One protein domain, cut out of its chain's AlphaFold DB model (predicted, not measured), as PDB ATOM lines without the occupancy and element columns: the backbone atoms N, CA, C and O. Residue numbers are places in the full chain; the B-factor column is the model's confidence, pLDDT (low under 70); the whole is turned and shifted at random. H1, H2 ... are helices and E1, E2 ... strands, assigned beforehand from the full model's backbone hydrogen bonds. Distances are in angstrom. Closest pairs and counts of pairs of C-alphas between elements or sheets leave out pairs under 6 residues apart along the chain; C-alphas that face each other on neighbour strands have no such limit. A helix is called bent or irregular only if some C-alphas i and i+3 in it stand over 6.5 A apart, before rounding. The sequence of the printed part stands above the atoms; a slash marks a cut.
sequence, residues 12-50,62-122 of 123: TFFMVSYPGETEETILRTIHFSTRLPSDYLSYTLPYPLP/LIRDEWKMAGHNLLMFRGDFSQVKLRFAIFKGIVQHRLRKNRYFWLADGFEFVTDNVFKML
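Overview. This is residues 12 to 50 and 62 to 122 of the 123 residues of an uncharacterized protein of Methanosarcinales archaeon (UniProt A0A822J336). What shape do these atoms make? Three helices, H1, H3 and H4, run nearly side by side as a triangular bundle, and a small sheet of two parallel strands, E1 and E2, lies along H1 and H3 on the side away from H4. At the end where H3 begins, the short irregular helix H2 and loops extend the length beyond this bundle. What is it made of? The printed part has 100 residues, mostly helix by class, with four named helices and two named strands in the order E1, H1, E2, H2, H3, H4. How large is it? It is compact, with a radius of gyration of the C-alphas of 14.1 A, and only just elongated, spanning 44 by 29 by 18 A.

Arrangement. How do the strands pair? E1, residues 12 to 15, and E2, residues 40 to 44, are parallel neighbours at 15 degrees, with N 14 and O 42 at 2.9 A and N 42 and O 12 at 3.0 A, within hydrogen-bond range. With H1, residues 23 to 35, they form a strand-helix-strand unit, two parallel strands joined through a helix, with a right-handed crossover. What does H3, residues 83 to 101, meet? It touches H1 at a shallow tilt of 25 degrees, the same way, the C-alphas of Thr 34 and His 97 being closest at 4.4 A. Its closest C-alpha pair with E2 is Ile 90 and Tyr 43, 6.2 A. Where is H4, residues 105 to 121? It forms a helical hairpin with H3, touching it at a shallow tilt of 9 degrees, opposite ways, with the C-alphas of Gln 96 and Ala 108 closest at 5.4 A. H1 and H4 are close but not clearly touching, the C-alphas of Glu 23 and Lys 120 being closest at 7.0 A. What of H2, residues 66 to 72, and the helix backbones? H2 is apart from H1, H3 and H4. Every O i to N i+4 pair is within hydrogen-bond range in H1 and H3, 12 of 13 in H4 and 0 of 3 in H2, which has 2 of 4 O i to N i+3 pairs within range.

Along the chain. Where does the first element begin? E1 begins at C-alpha 12, (194.416, 228.059, 270.796). How long are the longer elements? H1 measures 18.5 A, H3 26.8 A and H4 24.4 A, while E2 measures 13.5 A. Where does H4 end? C-alpha 121 is at (189.698, 225.736, 243.733).

Size, cuts and confidence. Is the printed part cut? Residues 51 to 61 are not printed, and C-alphas 50 and 62 are 10.7 A apart. Where is confidence low? Residues 64 to 73 are under 70 in pLDDT.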
ATOM      1  N   THR A  12     195.578 227.475 271.467       97.19
ATOM      2  CA  THR A  12     194.416 228.059 270.796       97.19
ATOM      3  C   THR A  12     193.635 226.980 270.060       97.19
ATOM      4  O   THR A  12     194.209 226.082 269.440       97.19
ATOM      5  N   PHE A  13     192.313 227.067 270.157       96.69
ATOM      6  CA  PHE A  13     191.384 226.091 269.609       96.69
ATOM      7  C   PHE A  13     190.360 226.837 268.772       96.69
ATOM      8  O   PHE A  13     189.703 227.754 269.263       96.69
ATOM      9  N   PHE A  14     190.245 226.449 267.510       96.69
ATOM     10  CA  PHE A  14     189.311 227.053 266.574       96.69
ATOM     11  C   PHE A  14     188.356 225.999 266.031       96.69
ATOM     12  O   PHE A  14     188.680 224.813 265.941       96.69
ATOM     13  N   MET A  15     187.170 226.450 265.652       93.50
ATOM     14  CA  MET A  15     186.203 225.647 264.923       93.50
ATOM     15  C   MET A  15     186.067 226.231 263.523       93.50
ATOM     16  O   MET A  15     186.038 227.452 263.376       93.50
ATOM     17  N   VAL A  16     186.023 225.368 262.513       93.62
ATOM     18  CA  VAL A  16     185.810 225.761 261.114       93.62
ATOM     19  C   VAL A  16     184.679 224.941 260.509       93.62
ATOM     20  O   VAL A  16     184.397 223.832 260.965       93.62
ATOM     21  N   SER A  17     184.059 225.473 259.459       91.06
ATOM     22  CA  SER A  17     182.864 224.928 258.817       91.06
ATOM     23  C   SER A  17     181.612 224.945 259.698       91.06
ATOM     24  O   SER A  17     180.772 224.046 259.587       91.06
ATOM     25  N   TYR A  18     181.459 225.946 260.573       91.69
ATOM     26  CA  TYR A  18     180.180 226.149 261.262       91.69
ATOM     27  C   TYR A  18     179.066 226.407 260.227       91.69
ATOM     28  O   TYR A  18     179.339 227.071 259.225       91.69
ATOM     29  N   PRO A  19     177.825 225.910 260.416       90.00
ATOM     30  CA  PRO A  19     176.755 226.140 259.444       90.00
ATOM     31  C   PRO A  19     176.585 227.625 259.104       90.00
ATOM     32  O   PRO A  19     176.393 228.449 260.003       90.00
ATOM     33  N   GLY A  20     176.645 227.947 257.810       88.94
ATOM     34  CA  GLY A  20     176.594 229.319 257.302       88.94
ATOM     35  C   GLY A  20     177.952 230.021 257.160       88.94
ATOM     36  O   GLY A  20     177.977 231.182 256.758       88.94
ATOM     37  N   GLU A  21     179.074 229.364 257.470       92.69
ATOM     38  CA  GLU A  21     180.396 229.874 257.093       92.69
ATOM     39  C   GLU A  21     180.613 229.832 255.577       92.69
ATOM     40  O   GLU A  21     180.133 228.941 254.882       92.69
ATOM     41  N   THR A  22     181.393 230.789 255.077       95.31
ATOM     42  CA  THR A  22     181.840 230.834 253.683       95.31
ATOM     43  C   THR A  22     183.325 230.491 253.590       95.31
ATOM     44  O   THR A  22     184.044 230.437 254.594       95.31
ATOM     45  N   GLU A  23     183.826 230.291 252.373       95.50
ATOM     46  CA  GLU A  23     185.256 230.062 252.144       95.50
ATOM     47  C   GLU A  23     186.105 231.215 252.689       95.50
ATOM     48  O   GLU A  23     187.158 230.997 253.289       95.50
ATOM     49  N   GLU A  24     185.621 232.445 252.534       96.38
ATOM     50  CA  GLU A  24     186.268 233.653 253.024       96.38
ATOM     51  C   GLU A  24     186.305 233.693 254.550       96.38
ATOM     52  O   GLU A  24     187.324 234.089 255.119       96.38
ATOM     53  N   THR A  25     185.229 233.285 255.237       96.88
ATOM     54  CA  THR A  25     185.228 233.269 256.707       96.88
ATOM     55  C   THR A  25     186.142 232.178 257.251       96.88
ATOM     56  O   THR A  25     186.881 232.446 258.199       96.88
ATOM     57  N   ILE A  26     186.182 231.004 256.611       96.75
ATOM     58  CA  ILE A  26     187.110 229.920 256.963       96.75
ATOM     59  C   ILE A  26     188.560 230.384 256.791       96.75
ATOM     60  O   ILE A  26     189.366 230.250 257.716       96.75
ATOM     61  N   LEU A  27     188.901 230.974 255.639       97.69
ATOM     62  CA  LEU A  27     190.247 231.498 255.396       97.69
ATOM     63  C   LEU A  27     190.606 232.608 256.385       97.69
ATOM     64  O   LEU A  27     191.704 232.589 256.937       97.69
ATOM     65  N   ARG A  28     189.674 233.518 256.694       98.00
ATOM     66  CA  ARG A  28     189.884 234.563 257.704       98.00
ATOM     67  C   ARG A  28     190.203 233.967 259.075       98.00
ATOM     68  O   ARG A  28     191.109 234.457 259.748       98.00
ATOM     69  N   THR A  29     189.501 232.907 259.479       97.88
ATOM     70  CA  THR A  29     189.777 232.182 260.727       97.88
ATOM     71  C   THR A  29     191.175 231.560 260.710       97.88
ATOM     72  O   THR A  29     191.911 231.734 261.677       97.88
ATOM     73  N   ILE A  30     191.580 230.914 259.608       97.94
ATOM     74  CA  ILE A  30     192.926 230.326 259.445       97.94
ATOM     75  C   ILE A  30     194.021 231.404 259.477       97.94
ATOM     76  O   ILE A  30     195.058 231.242 260.124       97.94
ATOM     77  N   HIS A  31     193.823 232.530 258.795       98.06
ATOM     78  CA  HIS A  31     194.785 233.633 258.798       98.06
ATOM     79  C   HIS A  31     194.930 234.236 260.192       98.06
ATOM     80  O   HIS A  31     196.043 234.504 260.641       98.06
ATOM     81  N   PHE A  32     193.813 234.429 260.893       98.06
ATOM     82  CA  PHE A  32     193.819 234.952 262.251       98.06
ATOM     83  C   PHE A  32     194.551 234.007 263.208       98.06
ATOM     84  O   PHE A  32     195.507 234.420 263.863       98.06
ATOM     85  N   SER A  33     194.145 232.738 263.254       97.94
ATOM     86  CA  SER A  33     194.683 231.744 264.182       97.94
ATOM     87  C   SER A  33     196.186 231.514 263.996       97.94
ATOM     88  O   SER A  33     196.927 231.438 264.972       97.94
ATOM     89  N   THR A  34     196.668 231.459 262.752       97.69
ATOM     90  CA  THR A  34     198.080 231.180 262.446       97.69
ATOM     91  C   THR A  34     199.015 232.332 262.800       97.69
ATOM     92  O   THR A  34     200.197 232.095 263.052       97.69
ATOM     93  N   ARG A  35     198.506 233.572 262.836       96.31
ATOM     94  CA  ARG A  35     199.266 234.782 263.188       96.31
ATOM     95  C   ARG A  35     199.310 235.044 264.697       96.31
ATOM     96  O   ARG A  35     200.075 235.902 265.138       96.31
ATOM     97  N   LEU A  36     198.526 234.320 265.500       95.88
ATOM     98  CA  LEU A  36     198.609 234.410 266.954       95.88
ATOM     99  C   LEU A  36     199.928 233.803 267.461       95.88
ATOM    100  O   LEU A  36     200.363 232.764 266.964       95.88
ATOM    101  N   PRO A  37     200.560 234.397 268.492       94.06
ATOM    102  CA  PRO A  37     201.771 233.853 269.098       94.06
ATOM    103  C   PRO A  37     201.437 232.713 270.078       94.06
ATOM    104  O   PRO A  37     201.786 232.785 271.257       94.06
ATOM    105  N   SER A  38     200.700 231.702 269.613       95.75
ATOM    106  CA  SER A  38     200.340 230.509 270.384       95.75
ATOM    107  C   SER A  38     201.424 229.434 270.309       95.75
ATOM    108  O   SER A  38     202.153 229.316 269.325       95.75
ATOM    109  N   ASP A  39     201.520 228.628 271.360       96.44
ATOM    110  CA  ASP A  39     202.412 227.471 271.437       96.44
ATOM    111  C   ASP A  39     201.780 226.233 270.802       96.44
ATOM    112  O   ASP A  39     202.490 225.380 270.261       96.44
ATOM    113  N   TYR A  40     200.451 226.167 270.829       96.69
ATOM    114  CA  TYR A  40     199.664 225.101 270.238       96.69
ATOM    115  C   TYR A  40     198.453 225.670 269.493       96.69
ATOM    116  O   TYR A  40     197.827 226.638 269.934       96.69
ATOM    117  N   LEU A  41     198.128 225.053 268.359       97.31
ATOM    118  CA  LEU A  41     196.978 225.389 267.531       97.31
ATOM    119  C   LEU A  41     196.263 224.104 267.127       97.31
ATOM    120  O   LEU A  41     196.879 223.206 266.552       97.31
ATOM    121  N   SER A  42     194.963 224.052 267.396       95.81
ATOM    122  CA  SER A  42     194.089 222.965 266.971       95.81
ATOM    123  C   SER A  42     192.838 223.502 266.291       95.81
ATOM    124  O   SER A  42     192.327 224.569 266.641       95.81
ATOM    125  N   TYR A  43     192.345 222.726 265.334       95.56
ATOM    126  CA  TYR A  43     191.077 222.965 264.669       95.56
ATOM    127  C   TYR A  43     190.148 221.787 264.897       95.56
ATOM    128  O   TYR A  43     190.572 220.629 264.911       95.56
ATOM    129  N   THR A  44     188.869 222.102 265.014       92.38
ATOM    130  CA  THR A  44     187.791 221.126 265.114       92.38
ATOM    131  C   THR A  44     186.703 221.448 264.104       92.38
ATOM    132  O   THR A  44     186.565 222.591 263.659       92.38
ATOM    133  N   LEU A  45     185.939 220.425 263.732       90.81
ATOM    134  CA  LEU A  45     184.694 220.603 262.992       90.81
ATOM    135  C   LEU A  45     183.521 220.623 263.981       90.81
ATOM    136  O   LEU A  45     183.603 219.977 265.031       90.81
ATOM    137  N   PRO A  46     182.440 221.362 263.687       89.81
ATOM    138  CA  PRO A  46     181.266 221.409 264.545       89.81
ATOM    139  C   PRO A  46     180.672 220.019 264.766       89.81
ATOM    140  O   PRO A  46     180.320 219.311 263.823       89.81
ATOM    141  N   TYR A  47     180.504 219.678 266.040       87.56
ATOM    142  CA  TYR A  47     179.871 218.446 266.481       87.56
ATOM    143  C   TYR A  47     178.509 218.779 267.117       87.56
ATOM    144  O   TYR A  47     178.465 219.314 268.230       87.56
ATOM    145  N   PRO A  48     177.389 218.549 266.408       88.00
ATOM    146  CA  PRO A  48     176.063 218.960 266.863       88.00
ATOM    147  C   PRO A  48     175.562 218.104 268.035       88.00
ATOM    148  O   PRO A  48     174.766 217.217 267.840       88.00
ATOM    149  N   LEU A  49     175.968 218.329 269.278       86.88
ATOM    150  CA  LEU A  49     175.546 217.468 270.400       86.88
ATOM    151  C   LEU A  49     174.012 217.417 270.613       86.88
ATOM    152  O   LEU A  49     173.391 218.489 270.644       86.88
ATOM    153  N   PRO A  50     173.398 216.232 270.836       86.75
ATOM    154  CA  PRO A  50     171.973 216.113 271.142       86.75
ATOM    155  C   PRO A  50     171.541 217.045 272.280       86.75
ATOM    156  O   PRO A  50     172.229 217.175 273.291       86.75
ATOM    157  N   LEU A  62     171.665 215.646 259.770       84.69
ATOM    158  CA  LEU A  62     172.535 214.744 260.528       84.69
ATOM    159  C   LEU A  62     172.766 213.421 259.787       84.69
ATOM    160  O   LEU A  62     171.832 212.775 259.309       84.69
ATOM    161  N   ILE A  63     174.018 212.975 259.769       79.81
ATOM    162  CA  ILE A  63     174.413 211.653 259.285       79.81
ATOM    163  C   ILE A  63     174.340 210.710 260.493       79.81
ATOM    164  O   ILE A  63     175.198 210.721 261.374       79.81
ATOM    165  N   ARG A  64     173.236 209.955 260.586       59.41
ATOM    166  CA  ARG A  64     172.772 209.293 261.824       59.41
ATOM    167  C   ARG A  64     173.714 208.226 262.409       59.41
ATOM    168  O   ARG A  64     173.588 207.943 263.597       59.41
ATOM    169  N   ASP A  65     174.681 207.713 261.648       60.62
ATOM    170  CA  ASP A  65     175.584 206.639 262.094       60.62
ATOM    171  C   ASP A  65     176.964 207.112 262.598       60.62
ATOM    172  O   ASP A  65     177.751 206.308 263.104       60.62
ATOM    173  N   GLU A  66     177.270 208.414 262.543       57.44
ATOM    174  CA  GLU A  66     178.626 208.920 262.821       57.44
ATOM    175  C   GLU A  66     178.900 209.309 264.286       57.44
ATOM    176  O   GLU A  66     180.044 209.603 264.633       57.44
ATOM    177  N   TRP A  67     177.916 209.241 265.195       60.12
ATOM    178  CA  TRP A  67     178.104 209.616 266.613       60.12
ATOM    179  C   TRP A  67     179.237 208.846 267.304       60.12
ATOM    180  O   TRP A  67     179.904 209.392 268.182       60.12
ATOM    181  N   LYS A  68     179.500 207.605 266.871       55.84
ATOM    182  CA  LYS A  68     180.604 206.763 267.366       55.84
ATOM    183  C   LYS A  68     181.994 207.273 266.953       55.84
ATOM    184  O   LYS A  68     182.987 206.833 267.519       55.84
ATOM    185  N   MET A  69     182.074 208.195 265.992       55.03
ATOM    186  CA  MET A  69     183.313 208.722 265.407       55.03
ATOM    187  C   MET A  69     183.601 210.184 265.791       55.03
ATOM    188  O   MET A  69     184.467 210.822 265.194       55.03
ATOM    189  N   ALA A  70     182.927 210.711 266.820       54.34
ATOM    190  CA  ALA A  70     183.036 212.098 267.292       54.34
ATOM    191  C   ALA A  70     184.447 212.601 267.605       54.34
ATOM    192  O   ALA A  70     184.692 213.804 267.556       54.34
ATOM    193  N   GLY A  71     185.395 211.698 267.851       56.19
ATOM    194  CA  GLY A  71     186.799 212.044 268.071       56.19
ATOM    195  C   GLY A  71     187.622 212.321 266.806       56.19
ATOM    196  O   GLY A  71     188.764 212.751 266.927       56.19
ATOM    197  N   HIS A  72     187.098 212.081 265.597       60.62
ATOM    198  CA  HIS A  72     187.909 212.067 264.368       60.62
ATOM    199  C   HIS A  72     187.866 213.353 263.525       60.62
ATOM    200  O   HIS A  72     188.361 213.338 262.397       60.62
ATOM    201  N   ASN A  73     187.318 214.463 264.047       68.38
ATOM    202  CA  ASN A  73     187.127 215.713 263.290       68.38
ATOM    203  C   ASN A  73     186.437 215.457 261.935       68.38
ATOM    204  O   ASN A  73     186.955 215.810 260.876       68.38
ATOM    205  N   LEU A  74     185.283 214.790 261.977       73.69
ATOM    206  CA  LEU A  74     184.456 214.494 260.810       73.69
ATOM    207  C   LEU A  74     183.190 215.356 260.846       73.69
ATOM    208  O   LEU A  74     182.557 215.480 261.893       73.69
ATOM    209  N   LEU A  75     182.818 215.945 259.704       77.00
ATOM    210  CA  LEU A  75     181.475 216.500 259.504       77.00
ATOM    211  C   LEU A  75     180.412 215.417 259.704       77.00
ATOM    212  O   LEU A  75     180.303 214.518 258.879       77.00
ATOM    213  N   MET A  76     179.581 215.581 260.732       76.75
ATOM    214  CA  MET A  76     178.474 214.665 261.050       76.75
ATOM    215  C   MET A  76     177.129 215.071 260.462       76.75
ATOM    216  O   MET A  76     176.065 214.614 260.881       76.75
ATOM    217  N   PHE A  77     177.156 216.006 259.531       80.00
ATOM    218  CA  PHE A  77     175.984 216.491 258.838       80.00
ATOM    219  C   PHE A  77     176.368 216.804 257.402       80.00
ATOM    220  O   PHE A  77     177.541 217.012 257.083       80.00
ATOM    221  N   ARG A  78     175.366 216.859 256.526       78.56
ATOM    222  CA  ARG A  78     175.550 217.358 255.162       78.56
ATOM    223  C   ARG A  78     175.886 218.849 255.219       78.56
ATOM    224  O   ARG A  78     174.995 219.680 255.399       78.56
ATOM    225  N   GLY A  79     177.179 219.148 255.156       81.94
ATOM    226  CA  GLY A  79     177.726 220.500 255.163       81.94
ATOM    227  C   GLY A  79     177.882 221.084 253.761       81.94
ATOM    228  O   GLY A  79     177.757 220.381 252.760       81.94
ATOM    229  N   ASP A  80     178.195 222.375 253.718       84.50
ATOM    230  CA  ASP A  80     178.375 223.139 252.478       84.50
ATOM    231  C   ASP A  80     179.741 222.874 251.808       84.50
ATOM    232  O   ASP A  80     179.951 223.226 250.650       84.50
ATOM    233  N   PHE A  81     180.665 222.218 252.523       89.56
ATOM    234  CA  PHE A  81     182.024 221.923 252.069       89.56
ATOM    235  C   PHE A  81     182.329 220.428 252.115       89.56
ATOM    236  O   PHE A  81     181.904 219.713 253.027       89.56
ATOM    237  N   SER A  82     183.140 219.957 251.166       89.25
ATOM    238  CA  SER A  82     183.622 218.578 251.165       89.25
ATOM    239  C   SER A  82     184.599 218.311 252.321       89.25
ATOM    240  O   SER A  82     185.398 219.164 252.718       89.25
ATOM    241  N   GLN A  83     184.600 217.080 252.843       86.88
ATOM    242  CA  GLN A  83     185.549 216.650 253.885       86.88
ATOM    243  C   GLN A  83     187.011 216.841 253.450       86.88
ATOM    244  O   GLN A  83     187.875 217.158 254.266       86.88
ATOM    245  N   VAL A  84     187.299 216.665 252.155       90.19
ATOM    246  CA  VAL A  84     188.636 216.874 251.582       90.19
ATOM    247  C   VAL A  84     189.033 218.343 251.681       90.19
ATOM    248  O   VAL A  84     190.125 218.645 252.164       90.19
ATOM    249  N   LYS A  85     188.135 219.258 251.297       93.50
ATOM    250  CA  LYS A  85     188.358 220.704 251.391       93.50
ATOM    251  C   LYS A  85     188.614 221.145 252.832       93.50
ATOM    252  O   LYS A  85     189.565 221.885 253.089       93.50
ATOM    253  N   LEU A  86     187.844 220.633 253.792       93.25
ATOM    254  CA  LEU A  86     188.025 220.957 255.210       93.25
ATOM    255  C   LEU A  86     189.317 220.391 255.798       93.25
ATOM    256  O   LEU A  86     190.045 221.102 256.491       93.25
ATOM    257  N   ARG A  87     189.653 219.138 255.480       92.56
ATOM    258  CA  ARG A  87     190.939 218.543 255.870       92.56
ATOM    259  C   ARG A  87     192.112 219.332 255.306       92.56
ATOM    260  O   ARG A  87     193.083 219.558 256.027       92.56
ATOM    261  N   PHE A  88     192.009 219.791 254.060       95.62
ATOM    262  CA  PHE A  88     193.012 220.660 253.458       95.62
ATOM    263  C   PHE A  88     193.136 221.987 254.218       95.62
ATOM    264  O   PHE A  88     194.251 222.358 254.575       95.62
ATOM    265  N   ALA A  89     192.019 222.654 254.537       95.88
ATOM    266  CA  ALA A  89     191.986 223.877 255.350       95.88
ATOM    267  C   ALA A  89     192.673 223.709 256.720       95.88
ATOM    268  O   ALA A  89     193.536 224.507 257.094       95.88
ATOM    269  N   ILE A  90     192.333 222.647 257.453       95.50
ATOM    270  CA  ILE A  90     192.945 222.319 258.748       95.50
ATOM    271  C   ILE A  90     194.450 222.087 258.581       95.50
ATOM    272  O   ILE A  90     195.260 222.666 259.308       95.50
ATOM    273  N   PHE A  91     194.836 221.270 257.600       96.12
ATOM    274  CA  PHE A  91     196.232 220.936 257.343       96.12
ATOM    275  C   PHE A  91     197.066 222.175 257.007       96.12
ATOM    276  O   PHE A  91     198.100 222.397 257.640       96.12
ATOM    277  N   LYS A  92     196.605 223.023 256.075       96.88
ATOM    278  CA  LYS A  92     197.323 224.260 255.734       96.88
ATOM    279  C   LYS A  92     197.462 225.175 256.947       96.88
ATOM    280  O   LYS A  92     198.545 225.708 257.162       96.88
ATOM    281  N   GLY A  93     196.428 225.292 257.784       97.44
ATOM    282  CA  GLY A  93     196.482 226.093 259.004       97.44
ATOM    283  C   GLY A  93     197.544 225.586 259.981       97.44
ATOM    284  O   GLY A  93     198.314 226.374 260.523       97.44
ATOM    285  N   ILE A  94     197.650 224.269 260.170       97.06
ATOM    286  CA  ILE A  94     198.676 223.665 261.035       97.06
ATOM    287  C   ILE A  94     200.087 223.910 260.478       97.06
ATOM    288  O   ILE A  94     200.985 224.306 261.226       97.06
ATOM    289  N   VAL A  95     200.293 223.706 259.172       97.62
ATOM    290  CA  VAL A  95     201.594 223.927 258.515       97.62
ATOM    291  C   VAL A  95     202.005 225.398 258.597       97.62
ATOM    292  O   VAL A  95     203.116 225.706 259.025       97.62
ATOM    293  N   GLN A  96     201.096 226.313 258.265       97.50
ATOM    294  CA  GLN A  96     201.328 227.755 258.296       97.50
ATOM    295  C   GLN A  96     201.642 228.252 259.711       97.50
ATOM    296  O   GLN A  96     202.591 229.013 259.895       97.50
ATOM    297  N   HIS A  97     200.920 227.770 260.730       97.81
ATOM    298  CA  HIS A  97     201.235 228.082 262.125       97.81
ATOM    299  C   HIS A  97     202.626 227.582 262.521       97.81
ATOM    300  O   HIS A  97     203.387 228.323 263.138       97.81
ATOM    301  N   ARG A  98     203.005 226.361 262.122       96.94
ATOM    302  CA  ARG A  98     204.342 225.814 262.398       96.94
ATOM    303  C   ARG A  98     205.450 226.647 261.748       96.94
ATOM    304  O   ARG A  98     206.449 226.933 262.406       96.94
ATOM    305  N   LEU A  99     205.270 227.070 260.496       97.06
ATOM    306  CA  LEU A  99     206.223 227.942 259.803       97.06
ATOM    307  C   LEU A  99     206.374 229.291 260.519       97.06
ATOM    308  O   LEU A  99     207.497 229.713 260.799       97.06
ATOM    309  N   ARG A 100     205.255 229.937 260.882       95.88
ATOM    310  CA  ARG A 100     205.265 231.216 261.614       95.88
ATOM    311  C   ARG A 100     205.875 231.077 263.011       95.88
ATOM    312  O   ARG A 100     206.684 231.918 263.396       95.88
ATOM    313  N   LYS A 101     205.562 230.001 263.741       94.81
ATOM    314  CA  LYS A 101     206.138 229.693 265.062       94.81
ATOM    315  C   LYS A 101     207.662 229.551 264.994       94.81
ATOM    316  O   LYS A 101     208.361 230.090 265.847       94.81
ATOM    317  N   ASN A 102     208.176 228.920 263.939       95.06
ATOM    318  CA  ASN A 102     209.614 228.788 263.677       95.06
ATOM    319  C   ASN A 102     210.243 230.034 263.019       95.06
ATOM    320  O   ASN A 102     211.385 229.982 262.572       95.06
ATOM    321  N   ARG A 103     209.523 231.167 262.976       93.62
ATOM    322  CA  ARG A 103     209.978 232.466 262.443       93.62
ATOM    323  C   ARG A 103     210.278 232.475 260.937       93.62
ATOM    324  O   ARG A 103     210.881 233.423 260.440       93.62
ATOM    325  N   TYR A 104     209.796 231.486 260.185       96.06
ATOM    326  CA  TYR A 104     209.883 231.446 258.722       96.06
ATOM    327  C   TYR A 104     208.747 232.253 258.074       96.06
ATOM    328  O   TYR A 104     207.930 231.708 257.335       96.06
ATOM    329  N   PHE A 105     208.666 233.554 258.375       93.94
ATOM    330  CA  PHE A 105     207.530 234.398 257.976       93.94
ATOM    331  C   PHE A 105     207.335 234.466 256.458       93.94
ATOM    332  O   PHE A 105     206.242 234.191 255.986       93.94
ATOM    333  N   TRP A 106     208.403 234.711 255.696       94.62
ATOM    334  CA  TRP A 106     208.352 234.773 254.232       94.62
ATOM    335  C   TRP A 106     207.872 233.462 253.583       94.62
ATOM    336  O   TRP A 106     207.041 233.491 252.678       94.62
ATOM    337  N   LEU A 107     208.332 232.305 254.084       96.12
ATOM    338  CA  LEU A 107     207.844 230.996 253.632       96.12
ATOM    339  C   LEU A 107     206.377 230.791 254.008       96.12
ATOM    340  O   LEU A 107     205.617 230.244 253.215       96.12
ATOM    341  N   ALA A 108     205.971 231.230 255.202       95.75
ATOM    342  CA  ALA A 108     204.583 231.143 255.637       95.75
ATOM    343  C   ALA A 108     203.656 232.018 254.783       95.75
ATOM    344  O   ALA A 108     202.580 231.556 254.425       95.75
ATOM    345  N   ASP A 109     204.070 233.238 254.437       95.56
ATOM    346  CA  ASP A 109     203.292 234.163 253.606       95.56
ATOM    347  C   ASP A 109     203.173 233.642 252.160       95.56
ATOM    348  O   ASP A 109     202.088 233.652 251.578       95.56
ATOM    349  N   GLY A 110     204.258 233.094 251.597       96.62
ATOM    350  CA  GLY A 110     204.226 232.437 250.286       96.62
ATOM    351  C   GLY A 110     203.344 231.184 250.273       96.62
ATOM    352  O   GLY A 110     202.539 230.990 249.361       96.62
ATOM    353  N   PHE A 111     203.442 230.351 251.314       97.06
ATOM    354  CA  PHE A 111     202.588 229.177 251.486       97.06
ATOM    355  C   PHE A 111     201.109 229.559 251.656       97.06
ATOM    356  O   PHE A 111     200.243 228.932 251.045       97.06
ATOM    357  N   GLU A 112     200.812 230.598 252.442       97.44
ATOM    358  CA  GLU A 112     199.466 231.160 252.623       97.44
ATOM    359  C   GLU A 112     198.869 231.548 251.263       97.44
ATOM    360  O   GLU A 112     197.820 231.027 250.889       97.44
ATOM    361  N   PHE A 113     199.590 232.345 250.465       96.44
ATOM    362  CA  PHE A 113     199.130 232.787 249.145       96.44
ATOM    363  C   PHE A 113     198.818 231.623 248.192       96.44
ATOM    364  O   PHE A 113     197.749 231.581 247.576       96.44
ATOM    365  N   VAL A 114     199.724 230.648 248.074       96.81
ATOM    366  CA  VAL A 114     199.522 229.496 247.178       96.81
ATOM    367  C   VAL A 114     198.343 228.647 247.650       96.81
ATOM    368  O   VAL A 114     197.450 228.311 246.871       96.81
ATOM    369  N   THR A 115     198.303 228.314 248.939       96.69
ATOM    370  CA  THR A 115     197.280 227.408 249.471       96.69
ATOM    371  C   THR A 115     195.905 228.054 249.592       96.69
ATOM    372  O   THR A 115     194.913 227.333 249.620       96.69
ATOM    373  N   ASP A 116     195.797 229.380 249.699       97.25
ATOM    374  CA  ASP A 116     194.515 230.099 249.632       97.25
ATOM    375  C   ASP A 116     193.833 229.872 248.281       97.25
ATOM    376  O   ASP A 116     192.652 229.530 248.232       97.25
ATOM    377  N   ASN A 117     194.590 229.992 247.188       95.38
ATOM    378  CA  ASN A 117     194.076 229.748 245.842       95.38
ATOM    379  C   ASN A 117     193.676 228.280 245.650       95.38
ATOM    380  O   ASN A 117     192.581 228.000 245.168       95.38
ATOM    381  N   VAL A 118     194.511 227.338 246.109       95.62
ATOM    382  CA  VAL A 118     194.179 225.902 246.063       95.62
ATOM    383  C   VAL A 118     192.908 225.603 246.861       95.62
ATOM    384  O   VAL A 118     192.034 224.904 246.362       95.62
ATOM    385  N   PHE A 119     192.760 226.161 248.068       95.44
ATOM    386  CA  PHE A 119     191.558 225.960 248.884       95.44
ATOM    387  C   PHE A 119     190.291 226.422 248.158       95.44
ATOM    388  O   PHE A 119     189.298 225.699 248.159       95.44
ATOM    389  N   LYS A 120     190.338 227.586 247.503       93.75
ATOM    390  CA  LYS A 120     189.210 228.115 246.721       93.75
ATOM    391  C   LYS A 120     188.884 227.269 245.488       93.75
ATOM    392  O   LYS A 120     187.731 227.184 245.087       93.75
ATOM    393  N   MET A 121     189.885 226.619 244.892       92.31
ATOM    394  CA  MET A 121     189.698 225.736 243.733       92.31
ATOM    395  C   MET A 121     189.142 224.354 244.095       92.31
ATOM    396  O   MET A 121     188.502 223.716 243.258       92.31
ATOM    397  N   LEU A 122     189.390 223.871 245.316       90.56
ATOM    398  CA  LEU A 122     188.833 222.605 245.790       90.56
ATOM    399  C   LEU A 122     187.307 222.706 245.883       90.56
ATOM    400  O   LEU A 122     186.780 223.695 246.390       90.56
TER     401      LEU A 122